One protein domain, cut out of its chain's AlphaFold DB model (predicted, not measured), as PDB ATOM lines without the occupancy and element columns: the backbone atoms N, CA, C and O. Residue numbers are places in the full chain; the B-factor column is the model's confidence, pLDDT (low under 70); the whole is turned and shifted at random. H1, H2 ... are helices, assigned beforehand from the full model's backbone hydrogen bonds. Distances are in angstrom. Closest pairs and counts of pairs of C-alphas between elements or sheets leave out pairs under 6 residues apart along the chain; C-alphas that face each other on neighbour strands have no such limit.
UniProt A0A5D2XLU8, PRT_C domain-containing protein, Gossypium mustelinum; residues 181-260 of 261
ATOM      1  N   GLY A 181     -25.640 -30.439 -52.164       89.00
ATOM      2  CA  GLY A 181     -26.213 -30.908 -50.900       89.00
ATOM      3  C   GLY A 181     -25.996 -29.916 -49.756       89.00
ATOM      4  O   GLY A 181     -26.939 -29.593 -49.031       89.00
ATOM      5  N   ASP A 182     -24.794 -29.350 -49.637       89.56
ATOM      6  CA  ASP A 182     -24.493 -28.306 -48.650       89.56
ATOM      7  C   ASP A 182     -25.332 -27.041 -48.892       89.56
ATOM      8  O   ASP A 182     -25.860 -26.445 -47.947       89.56
ATOM      9  N   LEU A 183     -25.498 -26.638 -50.157       88.50
ATOM     10  CA  LEU A 183     -26.330 -25.494 -50.532       88.50
ATOM     11  C   LEU A 183     -27.813 -25.753 -50.240       88.50
ATOM     12  O   LEU A 183     -28.486 -24.882 -49.688       88.50
ATOM     13  N   ALA A 184     -28.311 -26.949 -50.558       88.12
ATOM     14  CA  ALA A 184     -29.672 -27.368 -50.240       88.12
ATOM     15  C   ALA A 184     -29.911 -27.337 -48.725       88.12
ATOM     16  O   ALA A 184     -30.874 -26.730 -48.272       88.12
ATOM     17  N   THR A 185     -28.976 -27.866 -47.933       87.38
ATOM     18  CA  THR A 185     -29.017 -27.826 -46.463       87.38
ATOM     19  C   THR A 185     -29.100 -26.387 -45.940       87.38
ATOM     20  O   THR A 185     -29.877 -26.085 -45.032       87.38
ATOM     21  N   GLN A 186     -28.317 -25.462 -46.510       85.62
ATOM     22  CA  GLN A 186     -28.376 -24.044 -46.139       85.62
ATOM     23  C   GLN A 186     -29.717 -23.405 -46.521       85.62
ATOM     24  O   GLN A 186     -30.301 -22.693 -45.705       85.62
ATOM     25  N   ALA A 187     -30.229 -23.681 -47.721       86.31
ATOM     26  CA  ALA A 187     -31.523 -23.182 -48.176       86.31
ATOM     27  C   ALA A 187     -32.683 -23.733 -47.329       86.31
ATOM     28  O   ALA A 187     -33.600 -22.999 -46.972       86.31
ATOM     29  N   GLU A 188     -32.620 -25.002 -46.934       86.25
ATOM     30  CA  GLU A 188     -33.597 -25.628 -46.046       86.25
ATOM     31  C   GLU A 188     -33.586 -25.012 -44.655       86.25
ATOM     32  O   GLU A 188     -34.656 -24.778 -44.101       86.25
ATOM     33  N   ARG A 189     -32.407 -24.697 -44.107       84.31
ATOM     34  CA  ARG A 189     -32.291 -23.956 -42.843       84.31
ATOM     35  C   ARG A 189     -32.841 -22.535 -42.951       84.31
ATOM     36  O   ARG A 189     -33.414 -22.033 -41.991       84.31
ATOM     37  N   LEU A 190     -32.705 -21.881 -44.107       84.12
ATOM     38  CA  LEU A 190     -33.348 -20.585 -44.345       84.12
ATOM     39  C   LEU A 190     -34.870 -20.719 -44.383       84.12
ATOM     40  O   LEU A 190     -35.578 -19.969 -43.714       84.12
ATOM     41  N   ASN A 191     -35.370 -21.707 -45.122       84.75
ATOM     42  CA  ASN A 191     -36.798 -21.974 -45.220       84.75
ATOM     43  C   ASN A 191     -37.388 -22.430 -43.875       84.75
ATOM     44  O   ASN A 191     -38.526 -22.097 -43.548       84.75
ATOM     45  N   SER A 192     -36.615 -23.152 -43.056       82.25
ATOM     46  CA  SER A 192     -37.081 -23.648 -41.761       82.25
ATOM     47  C   SER A 192     -37.430 -22.517 -40.796       82.25
ATOM     48  O   SER A 192     -38.414 -22.653 -40.069       82.25
ATOM     49  N   MET A 193     -36.737 -21.372 -40.881       80.69
ATOM     50  CA  MET A 193     -37.060 -20.168 -40.105       80.69
ATOM     51  C   MET A 193     -38.475 -19.638 -40.379       80.69
ATOM     52  O   MET A 193     -39.099 -19.117 -39.461       80.69
ATOM     53  N   LEU A 194     -38.998 -19.803 -41.599       81.50
ATOM     54  CA  LEU A 194     -40.324 -19.317 -42.014       81.50
ATOM     55  C   LEU A 194     -41.406 -20.410 -42.001       81.50
ATOM     56  O   LEU A 194     -42.590 -20.110 -41.897       81.50
ATOM     57  N   SER A 195     -41.014 -21.681 -42.093       83.31
ATOM     58  CA  SER A 195     -41.943 -22.814 -42.245       83.31
ATOM     59  C   SER A 195     -42.639 -23.281 -40.956       83.31
ATOM     60  O   SER A 195     -43.343 -24.286 -40.996       83.31
ATOM     61  N   TRP A 196     -42.414 -22.612 -39.815       80.00
ATOM     62  CA  TRP A 196     -42.932 -22.986 -38.481       80.00
ATOM     63  C   TRP A 196     -42.566 -24.401 -37.994       80.00
ATOM     64  O   TRP A 196     -43.115 -24.880 -37.004       80.00
ATOM     65  N   ARG A 197     -41.607 -25.073 -38.643       77.69
ATOM     66  CA  ARG A 197     -41.176 -26.433 -38.280       77.69
ATOM     67  C   ARG A 197     -40.565 -26.510 -36.878       77.69
ATOM     68  O   ARG A 197     -40.745 -27.512 -36.196       77.69
ATOM     69  N   ASP A 198     -39.853 -25.465 -36.464       78.81
ATOM     70  CA  ASP A 198     -39.445 -25.262 -35.074       78.81
ATOM     71  C   ASP A 198     -40.159 -24.005 -34.547       78.81
ATOM     72  O   ASP A 198     -39.746 -22.883 -34.867       78.81
ATOM     73  N   PRO A 199     -41.239 -24.161 -33.756       82.12
ATOM     74  CA  PRO A 199     -42.058 -23.037 -33.321       82.12
ATOM     75  C   PRO A 199     -41.273 -22.035 -32.470       82.12
ATOM     76  O   PRO A 199     -41.590 -20.849 -32.505       82.12
ATOM     77  N   ARG A 200     -40.220 -22.468 -31.758       82.12
ATOM     78  CA  ARG A 200     -39.371 -21.571 -30.958       82.12
ATOM     79  C   ARG A 200     -38.440 -20.755 -31.846       82.12
ATOM     80  O   ARG A 200     -38.266 -19.555 -31.632       82.12
ATOM     81  N   ALA A 201     -37.833 -21.396 -32.842       83.06
ATOM     82  CA  ALA A 201     -36.933 -20.716 -33.759       83.06
ATOM     83  C   ALA A 201     -37.677 -19.707 -34.643       83.06
ATOM     84  O   ALA A 201     -37.250 -18.558 -34.762       83.06
ATOM     85  N   THR A 202     -38.820 -20.113 -35.203       86.19
ATOM     86  CA  THR A 202     -39.673 -19.235 -36.007       86.19
ATOM     87  C   THR A 202     -40.243 -18.092 -35.171       86.19
ATOM     88  O   THR A 202     -40.211 -16.956 -35.633       86.19
ATOM     89  N   SER A 203     -40.672 -18.315 -33.918       85.75
ATOM     90  CA  SER A 203     -41.159 -17.216 -33.067       85.75
ATOM     91  C   SER A 203     -40.072 -16.181 -32.757       85.75
ATOM     92  O   SER A 203     -40.335 -14.982 -32.814       85.75
ATOM     93  N   LEU A 204     -38.841 -16.628 -32.467       87.44
ATOM     94  CA  LEU A 204     -37.699 -15.733 -32.247       87.44
ATOM     95  C   LEU A 204     -37.356 -14.939 -33.512       87.44
ATOM     96  O   LEU A 204     -37.098 -13.738 -33.432       87.44
ATOM     97  N   PHE A 205     -37.389 -15.592 -34.675       87.44
ATOM     98  CA  PHE A 205     -37.159 -14.940 -35.960       87.44
ATOM     99  C   PHE A 205     -38.249 -13.908 -36.283       87.44
ATOM    100  O   PHE A 205     -37.927 -12.780 -36.638       87.44
ATOM    101  N   MET A 206     -39.525 -14.242 -36.077       89.00
ATOM    102  CA  MET A 206     -40.643 -13.315 -36.280       89.00
ATOM    103  C   MET A 206     -40.566 -12.110 -35.338       89.00
ATOM    104  O   MET A 206     -40.733 -10.978 -35.787       89.00
ATOM    105  N   ALA A 207     -40.247 -12.321 -34.056       90.81
ATOM    106  CA  ALA A 207     -40.023 -11.228 -33.109       90.81
ATOM    107  C   ALA A 207     -38.852 -10.330 -33.547       90.81
ATOM    108  O   ALA A 207     -38.977  -9.106 -33.543       90.81
ATOM    109  N   PHE A 208     -37.740 -10.924 -33.993       89.62
ATOM    110  CA  PHE A 208     -36.613 -10.186 -34.563       89.62
ATOM    111  C   PHE A 208     -37.021  -9.374 -35.801       89.62
ATOM    112  O   PHE A 208     -36.669  -8.201 -35.894       89.62
ATOM    113  N   CYS A 209     -37.796  -9.952 -36.721       90.44
ATOM    114  CA  CYS A 209     -38.305  -9.257 -37.903       90.44
ATOM    115  C   CYS A 209     -39.234  -8.093 -37.543       90.44
ATOM    116  O   CYS A 209     -39.117  -7.032 -38.149       90.44
ATOM    117  N   LEU A 210     -40.115  -8.251 -36.548       93.38
ATOM    118  CA  LEU A 210     -40.982  -7.171 -36.067       93.38
ATOM    119  C   LEU A 210     -40.163  -6.021 -35.468       93.38
ATOM    120  O   LEU A 210     -40.368  -4.865 -35.834       93.38
ATOM    121  N   ILE A 211     -39.188  -6.334 -34.607       92.56
ATOM    122  CA  ILE A 211     -38.278  -5.336 -34.027       92.56
ATOM    123  C   ILE A 211     -37.482  -4.634 -35.129       92.56
ATOM    124  O   ILE A 211     -37.390  -3.408 -35.135       92.56
ATOM    125  N   ALA A 212     -36.937  -5.390 -36.085       90.62
ATOM    126  CA  ALA A 212     -36.205  -4.836 -37.215       90.62
ATOM    127  C   ALA A 212     -37.098  -3.921 -38.064       90.62
ATOM    128  O   ALA A 212     -36.675  -2.822 -38.407       90.62
ATOM    129  N   CYS A 213     -38.340  -4.321 -38.350       92.38
ATOM    130  CA  CYS A 213     -39.303  -3.512 -39.095       92.38
ATOM    131  C   CYS A 213     -39.573  -2.169 -38.402       92.38
ATOM    132  O   CYS A 213     -39.506  -1.125 -39.047       92.38
ATOM    133  N   ILE A 214     -39.817  -2.183 -37.087       93.31
ATOM    134  CA  ILE A 214     -40.007  -0.959 -36.294       93.31
ATOM    135  C   ILE A 214     -38.738  -0.100 -36.336       93.31
ATOM    136  O   ILE A 214     -38.807   1.105 -36.570       93.31
ATOM    137  N   ALA A 215     -37.566  -0.711 -36.165       91.75
ATOM    138  CA  ALA A 215     -36.293  -0.003 -36.172       91.75
ATOM    139  C   ALA A 215     -36.011   0.674 -37.531       91.75
ATOM    140  O   ALA A 215     -35.639   1.844 -37.553       91.75
ATOM    141  N   PHE A 216     -36.236  -0.020 -38.652       90.38
ATOM    142  CA  PHE A 216     -36.074   0.527 -40.008       90.38
ATOM    143  C   PHE A 216     -37.132   1.572 -40.377       90.38
ATOM    144  O   PHE A 216     -36.860   2.431 -41.213       90.38
ATOM    145  N   TYR A 217     -38.317   1.513 -39.768       90.62
ATOM    146  CA  TYR A 217     -39.335   2.548 -39.927       90.62
ATOM    147  C   TYR A 217     -38.950   3.842 -39.196       90.62
ATOM    148  O   TYR A 217     -39.096   4.931 -39.744       90.62
ATOM    149  N   LEU A 218     -38.434   3.728 -37.968       93.44
ATOM    150  CA  LEU A 218     -38.090   4.883 -37.133       93.44
ATOM    151  C   LEU A 218     -36.757   5.531 -37.517       93.44
ATOM    152  O   LEU A 218     -36.602   6.747 -37.408       93.44
ATOM    153  N   VAL A 219     -35.777   4.728 -37.926       90.62
ATOM    154  CA  VAL A 219     -34.416   5.187 -38.201       90.62
ATOM    155  C   VAL A 219     -34.123   5.038 -39.696       90.62
ATOM    156  O   VAL A 219     -34.237   3.937 -40.235       90.62
ATOM    157  N   PRO A 220     -33.678   6.105 -40.388       89.12
ATOM    158  CA  PRO A 220     -33.278   6.007 -41.784       89.12
ATOM    159  C   PRO A 220     -32.227   4.914 -41.999       89.12
ATOM    160  O   PRO A 220     -31.247   4.823 -41.253       89.12
ATOM    161  N   TRP A 221     -32.375   4.137 -43.078       85.19
ATOM    162  CA  TRP A 221     -31.486   3.017 -43.420       85.19
ATOM    163  C   TRP A 221     -29.988   3.387 -43.418       85.19
ATOM    164  O   TRP A 221     -29.139   2.540 -43.144       85.19
ATOM    165  N   ARG A 222     -29.664   4.665 -43.665       87.69
ATOM    166  CA  ARG A 222     -28.304   5.227 -43.656       87.69
ATOM    167  C   ARG A 222     -27.572   4.973 -42.336       87.69
ATOM    168  O   ARG A 222     -26.409   4.585 -42.352       87.69
ATOM    169  N   PHE A 223     -28.241   5.137 -41.195       88.12
ATOM    170  CA  PHE A 223     -27.608   4.918 -39.890       88.12
ATOM    171  C   PHE A 223     -27.315   3.440 -39.640       88.12
ATOM    172  O   PHE A 223     -26.243   3.108 -39.133       88.12
ATOM    173  N   PHE A 224     -28.215   2.546 -40.061       89.00
ATOM    174  CA  PHE A 224     -27.955   1.108 -40.023       89.00
ATOM    175  C   PHE A 224     -26.775   0.739 -40.915       89.00
ATOM    176  O   PHE A 224     -25.883   0.027 -40.462       89.00
ATOM    177  N   ALA A 225     -26.734   1.256 -42.147       88.44
ATOM    178  CA  ALA A 225     -25.620   1.026 -43.058       88.44
ATOM    179  C   ALA A 225     -24.294   1.462 -42.420       88.44
ATOM    180  O   ALA A 225     -23.393   0.637 -42.305       88.44
ATOM    181  N   LEU A 226     -24.211   2.692 -41.892       90.75
ATOM    182  CA  LEU A 226     -23.027   3.172 -41.172       90.75
ATOM    183  C   LEU A 226     -22.644   2.218 -40.035       90.75
ATOM    184  O   LEU A 226     -21.514   1.729 -40.001       90.75
ATOM    185  N   GLY A 227     -23.587   1.899 -39.145       89.12
ATOM    186  CA  GLY A 227     -23.352   1.018 -38.003       89.12
ATOM    187  C   GLY A 227     -22.816  -0.356 -38.410       89.12
ATOM    188  O   GLY A 227     -21.799  -0.804 -37.877       89.12
ATOM    189  N   PHE A 228     -23.442  -1.006 -39.396       88.06
ATOM    190  CA  PHE A 228     -22.998  -2.304 -39.907       88.06
ATOM    191  C   PHE A 228     -21.619  -2.233 -40.568       88.06
ATOM    192  O   PHE A 228     -20.791  -3.118 -40.334       88.06
ATOM    193  N   GLY A 229     -21.336  -1.189 -41.349       86.94
ATOM    194  CA  GLY A 229     -20.030  -1.001 -41.976       86.94
ATOM    195  C   GLY A 229     -18.911  -0.779 -40.964       86.94
ATOM    196  O   GLY A 229     -17.903  -1.488 -41.004       86.94
ATOM    197  N   PHE A 230     -19.106   0.133 -40.006       89.06
ATOM    198  CA  PHE A 230     -18.152   0.377 -38.920       89.06
ATOM    199  C   PHE A 230     -17.948  -0.867 -38.050       89.06
ATOM    200  O   PHE A 230     -16.813  -1.211 -37.717       89.06
ATOM    201  N   PHE A 231     -19.017  -1.601 -37.728       86.88
ATOM    202  CA  PHE A 231     -18.909  -2.859 -36.991       86.88
ATOM    203  C   PHE A 231     -18.144  -3.929 -37.785       86.88
ATOM    204  O   PHE A 231     -17.300  -4.639 -37.235       86.88
ATOM    205  N   GLY A 232     -18.394  -4.037 -39.093       83.25
ATOM    206  CA  GLY A 232     -17.705  -4.971 -39.981       83.25
ATOM    207  C   GLY A 232     -16.206  -4.683 -40.104       83.25
ATOM    208  O   GLY A 232     -15.397  -5.619 -40.056       83.25
ATOM    209  N   MET A 233     -15.841  -3.403 -40.205       86.50
ATOM    210  CA  MET A 233     -14.466  -2.904 -40.343       86.50
ATOM    211  C   MET A 233     -13.778  -2.597 -39.001       86.50
ATOM    212  O   MET A 233     -12.655  -2.090 -38.990       86.50
ATOM    213  N   ARG A 234     -14.404  -2.940 -37.866       84.25
ATOM    214  CA  ARG A 234     -13.889  -2.643 -36.521       84.25
ATOM    215  C   ARG A 234     -12.462  -3.144 -36.296       84.25
ATOM    216  O   ARG A 234     -12.064  -4.208 -36.787       84.25
ATOM    217  N   HIS A 235     -11.725  -2.400 -35.474       82.94
ATOM    218  CA  HIS A 235     -10.338  -2.709 -35.138       82.94
ATOM    219  C   HIS A 235     -10.186  -4.151 -34.599       82.94
ATOM    220  O   HIS A 235     -11.012  -4.582 -33.785       82.94
ATOM    221  N   PRO A 236      -9.138  -4.907 -34.999       80.31
ATOM    222  CA  PRO A 236      -8.924  -6.297 -34.587       80.31
ATOM    223  C   PRO A 236      -8.963  -6.523 -33.072       80.31
ATOM    224  O   PRO A 236      -9.461  -7.549 -32.632       80.31
ATOM    225  N   ARG A 237      -8.514  -5.544 -32.275       76.62
ATOM    226  CA  ARG A 237      -8.559  -5.594 -30.796       76.62
ATOM    227  C   ARG A 237      -9.965  -5.812 -30.224       76.62
ATOM    228  O   ARG A 237     -10.088  -6.375 -29.148       76.62
ATOM    229  N   PHE A 238     -11.012  -5.406 -30.941       75.50
ATOM    230  CA  PHE A 238     -12.405  -5.597 -30.523       75.50
ATOM    231  C   PHE A 238     -13.053  -6.840 -31.154       75.50
ATOM    232  O   PHE A 238     -14.256  -7.056 -31.007       75.50
ATOM    233  N   ARG A 239     -12.290  -7.658 -31.894       75.38
ATOM    234  CA  ARG A 239     -12.778  -8.905 -32.493       75.38
ATOM    235  C   ARG A 239     -12.441 -10.086 -31.597       75.38
ATOM    236  O   ARG A 239     -11.301 -10.518 -31.517       75.38
ATOM    237  N   ILE A 240     -13.475 -10.646 -30.983       73.75
ATOM    238  CA  ILE A 240     -13.395 -11.935 -30.303       73.75
ATOM    239  C   ILE A 240     -13.689 -13.031 -31.336       73.75
ATOM    240  O   ILE A 240     -14.664 -12.931 -32.083       73.75
ATOM    241  N   SER A 241     -12.848 -14.067 -31.389       63.22
ATOM    242  CA  SER A 241     -12.980 -15.223 -32.292       63.22
ATOM    243  C   SER A 241     -14.005 -16.250 -31.782       63.22
ATOM    244  O   SER A 241     -13.733 -17.447 -31.743       63.22
ATOM    245  N   ILE A 242     -15.179 -15.791 -31.355       65.62
ATOM    246  CA  ILE A 242     -16.297 -16.673 -31.005       65.62
ATOM    247  C   ILE A 242     -17.299 -16.605 -32.163       65.62
ATOM    248  O   ILE A 242     -17.590 -15.499 -32.635       65.62
ATOM    249  N   PRO A 243     -17.810 -17.748 -32.665       65.25
ATOM    250  CA  PRO A 243     -18.853 -17.742 -33.684       65.25
ATOM    251  C   PRO A 243     -20.026 -16.891 -33.203       65.25
ATOM    252  O   PRO A 243     -20.478 -17.019 -32.065       65.25
ATOM    253  N   SER A 244     -20.490 -15.984 -34.061       65.88
ATOM    254  CA  SER A 244     -21.548 -15.053 -33.674       65.88
ATOM    255  C   SER A 244     -22.813 -15.819 -33.263       65.88
ATOM    256  O   SER A 244     -23.141 -16.850 -33.854       65.88
ATOM    257  N   MET A 245     -23.533 -15.317 -32.257       65.38
ATOM    258  CA  MET A 245     -24.808 -15.889 -31.800       65.38
ATOM    259  C   MET A 245     -25.768 -16.276 -32.947       65.38
ATOM    260  O   MET A 245     -26.247 -17.411 -32.928       65.38
ATOM    261  N   PRO A 246     -25.994 -15.441 -33.986       68.12
ATOM    262  CA  PRO A 246     -26.830 -15.828 -35.125       68.12
ATOM    263  C   PRO A 246     -26.243 -16.975 -35.960       68.12
ATOM    264  O   PRO A 246     -26.991 -17.832 -36.417       68.12
ATOM    265  N   GLN A 247     -24.919 -17.057 -36.128       71.44
ATOM    266  CA  GLN A 247     -24.291 -18.184 -36.830       71.44
ATOM    267  C   GLN A 247     -24.429 -19.495 -36.049       71.44
ATOM    268  O   GLN A 247     -24.663 -20.542 -36.652       71.44
ATOM    269  N   ASN A 248     -24.306 -19.453 -34.720       77.00
ATOM    270  CA  ASN A 248     -24.522 -20.627 -33.870       77.00
ATOM    271  C   ASN A 248     -25.981 -21.083 -33.885       77.00
ATOM    272  O   ASN A 248     -26.237 -22.280 -33.980       77.00
ATOM    273  N   PHE A 249     -26.924 -20.144 -33.821       74.38
ATOM    274  CA  PHE A 249     -28.349 -20.435 -33.938       74.38
ATOM    275  C   PHE A 249     -28.677 -21.058 -35.302       74.38
ATOM    276  O   PHE A 249     -29.252 -22.139 -35.356       74.38
ATOM    277  N   PHE A 250     -28.207 -20.449 -36.395       75.38
ATOM    278  CA  PHE A 250     -28.459 -20.933 -37.752       75.38
ATOM    279  C   PHE A 250     -27.890 -22.336 -38.002       75.38
ATOM    280  O   PHE A 250     -28.547 -23.176 -38.609       75.38
ATOM    281  N   LYS A 251     -26.688 -22.632 -37.488       72.62
ATOM    282  CA  LYS A 251     -26.094 -23.979 -37.577       72.62
ATOM    283  C   LYS A 251     -26.893 -25.050 -36.833       72.62
ATOM    284  O   LYS A 251     -26.782 -26.217 -37.193       72.62
ATOM    285  N   ARG A 252     -27.651 -24.668 -35.801       76.06
ATOM    286  CA  ARG A 252     -28.466 -25.576 -34.980       76.06
ATOM    287  C   ARG A 252     -29.879 -25.782 -35.527       76.06
ATOM    288  O   ARG A 252     -30.605 -26.598 -34.974       76.06
ATOM    289  N   LEU A 253     -30.269 -25.067 -36.586       73.94
ATOM    290  CA  LEU A 253     -31.571 -25.260 -37.215       73.94
ATOM    291  C   LEU A 253     -31.644 -26.628 -37.915       73.94
ATOM    292  O   LEU A 253     -30.662 -27.040 -38.551       73.94
ATOM    293  N   PRO A 254     -32.805 -27.303 -37.842       69.19
ATOM    294  CA  PRO A 254     -32.998 -28.604 -38.467       69.19
ATOM    295  C   PRO A 254     -32.871 -28.492 -39.991       69.19
ATOM    296  O   PRO A 254     -33.434 -27.580 -40.605       69.19
ATOM    297  N   ALA A 255     -32.145 -29.433 -40.592       70.38
ATOM    298  CA  ALA A 255     -32.069 -29.634 -42.037       70.38
ATOM    299  C   ALA A 255     -32.836 -30.908 -42.425       70.38
ATOM    300  O   ALA A 255     -33.036 -31.790 -41.591       70.38
ATOM    301  N   ARG A 256     -33.300 -31.022 -43.675       67.06
ATOM    302  CA  ARG A 256     -34.003 -32.230 -44.150       67.06
ATOM    303  C   ARG A 256     -33.043 -33.342 -44.559       67.06
ATOM    304  O   ARG A 256     -33.503 -34.446 -44.844       67.06
ATOM    305  N   THR A 257     -31.739 -33.088 -44.527       65.56
ATOM    306  CA  THR A 257     -30.702 -34.113 -44.690       65.56
ATOM    307  C   THR A 257     -30.887 -35.284 -43.737       65.56
ATOM    308  O   THR A 257     -30.764 -36.420 -44.168       65.56
ATOM    309  N   ASP A 258     -31.300 -35.024 -42.496       61.91
ATOM    310  CA  ASP A 258     -31.499 -36.068 -41.479       61.91
ATOM    311  C   ASP A 258     -32.758 -36.923 -41.739       61.91
ATOM    312  O   ASP A 258     -32.987 -37.923 -41.066       61.91
ATOM    313  N   SER A 259     -33.595 -36.520 -42.703       65.31
ATOM    314  CA  SER A 259     -34.784 -37.256 -43.156       65.31
ATOM    315  C   SER A 259     -34.606 -37.937 -44.516       65.31
ATOM    316  O   SER A 259     -35.565 -38.508 -45.035       65.31
ATOM    317  N   MET A 260     -33.411 -37.861 -45.106       67.44
ATOM    318  CA  MET A 260     -33.060 -38.610 -46.314       67.44
ATOM    319  C   MET A 260     -32.438 -39.962 -45.929       67.44
ATOM    320  O   MET A 260     -31.745 -40.051 -44.918       67.44
TER     321      MET A 260
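AT A GLANCE: This is residues 181 to 260 of the 261 residues of the protein "PRT_C domain-containing protein" of Gossypium mustelinum (UniProt A0A5D2XLU8). What shape do the helices make? They form an open frame with few contacts: the long helix H2 makes one side, H1 meets it at a corner near its first end, and H3 follows at its other end. From H3 the unnamed residues 233 to 244 lead back to H4, close to H1, and the short H5 comes last. How large and how dense is it? The 80 printed residues, with five named helices in the order H1 to H5 and no named strand, are all helix in class and loose, with a radius of gyration of the C-alphas of 15.9 A and spans of 43 by 32 by 20 A.

HOW THE PARTS SIT: What meets H2, residues 199 to 218? With residues 201 to 205 alone it touches residues 192 to 194 of H1, residues 181 to 194; the closest C-alphas, of Met 193 and Thr 202, are 4.9 A apart, and the lines are only just about perpendicular, at 72 degrees. H3, residues 221 to 232, and H2 meet only through their link. What comes near H1 from the later helices? H4, residues 245 to 251, is close but not clearly touching, with the C-alphas of Arg 189 and Phe 250 closest at 7.1 A, at a steep tilt of 60 degrees, opposite ways. H5, residues 256 to 259, only just touches residues 185 to 188 of H1, with 3 pairs of C-alphas within 8 A, the closest Thr 185 and Thr 257 at 6.7 A. Are the backbones in order? Every O i to N i+4 pair is within hydrogen-bond range in H2, H3 and H4, and 8 of 10 are in H1; H5 is too short for such a pair, and its 1 O i to N i+3 pair is within range.

IN THESE COORDINATES: Where does H2 run? It goes 28.5 A from C-alpha 199 at (-42.058, -23.037, -33.321) to C-alpha 218 at (-38.090, 4.883, -37.133). How long are the others? H1 measures 20.3 A, H3 16.3 A, H4 10.0 A and H5 5.2 A, ending at C-alpha 259 at (-34.784, -37.256, -43.156).

THE WHOLE: How far does it reach? The two C-alphas farthest apart, of Pro 220 and Met 260, are 44.8 A apart. How is it linked? The printed part has no cut; the link from H3 to H4 is long, and the other three are tight. Where is confidence low? Residues 241 to 246, 254 and 256 to 260 have pLDDT under 70.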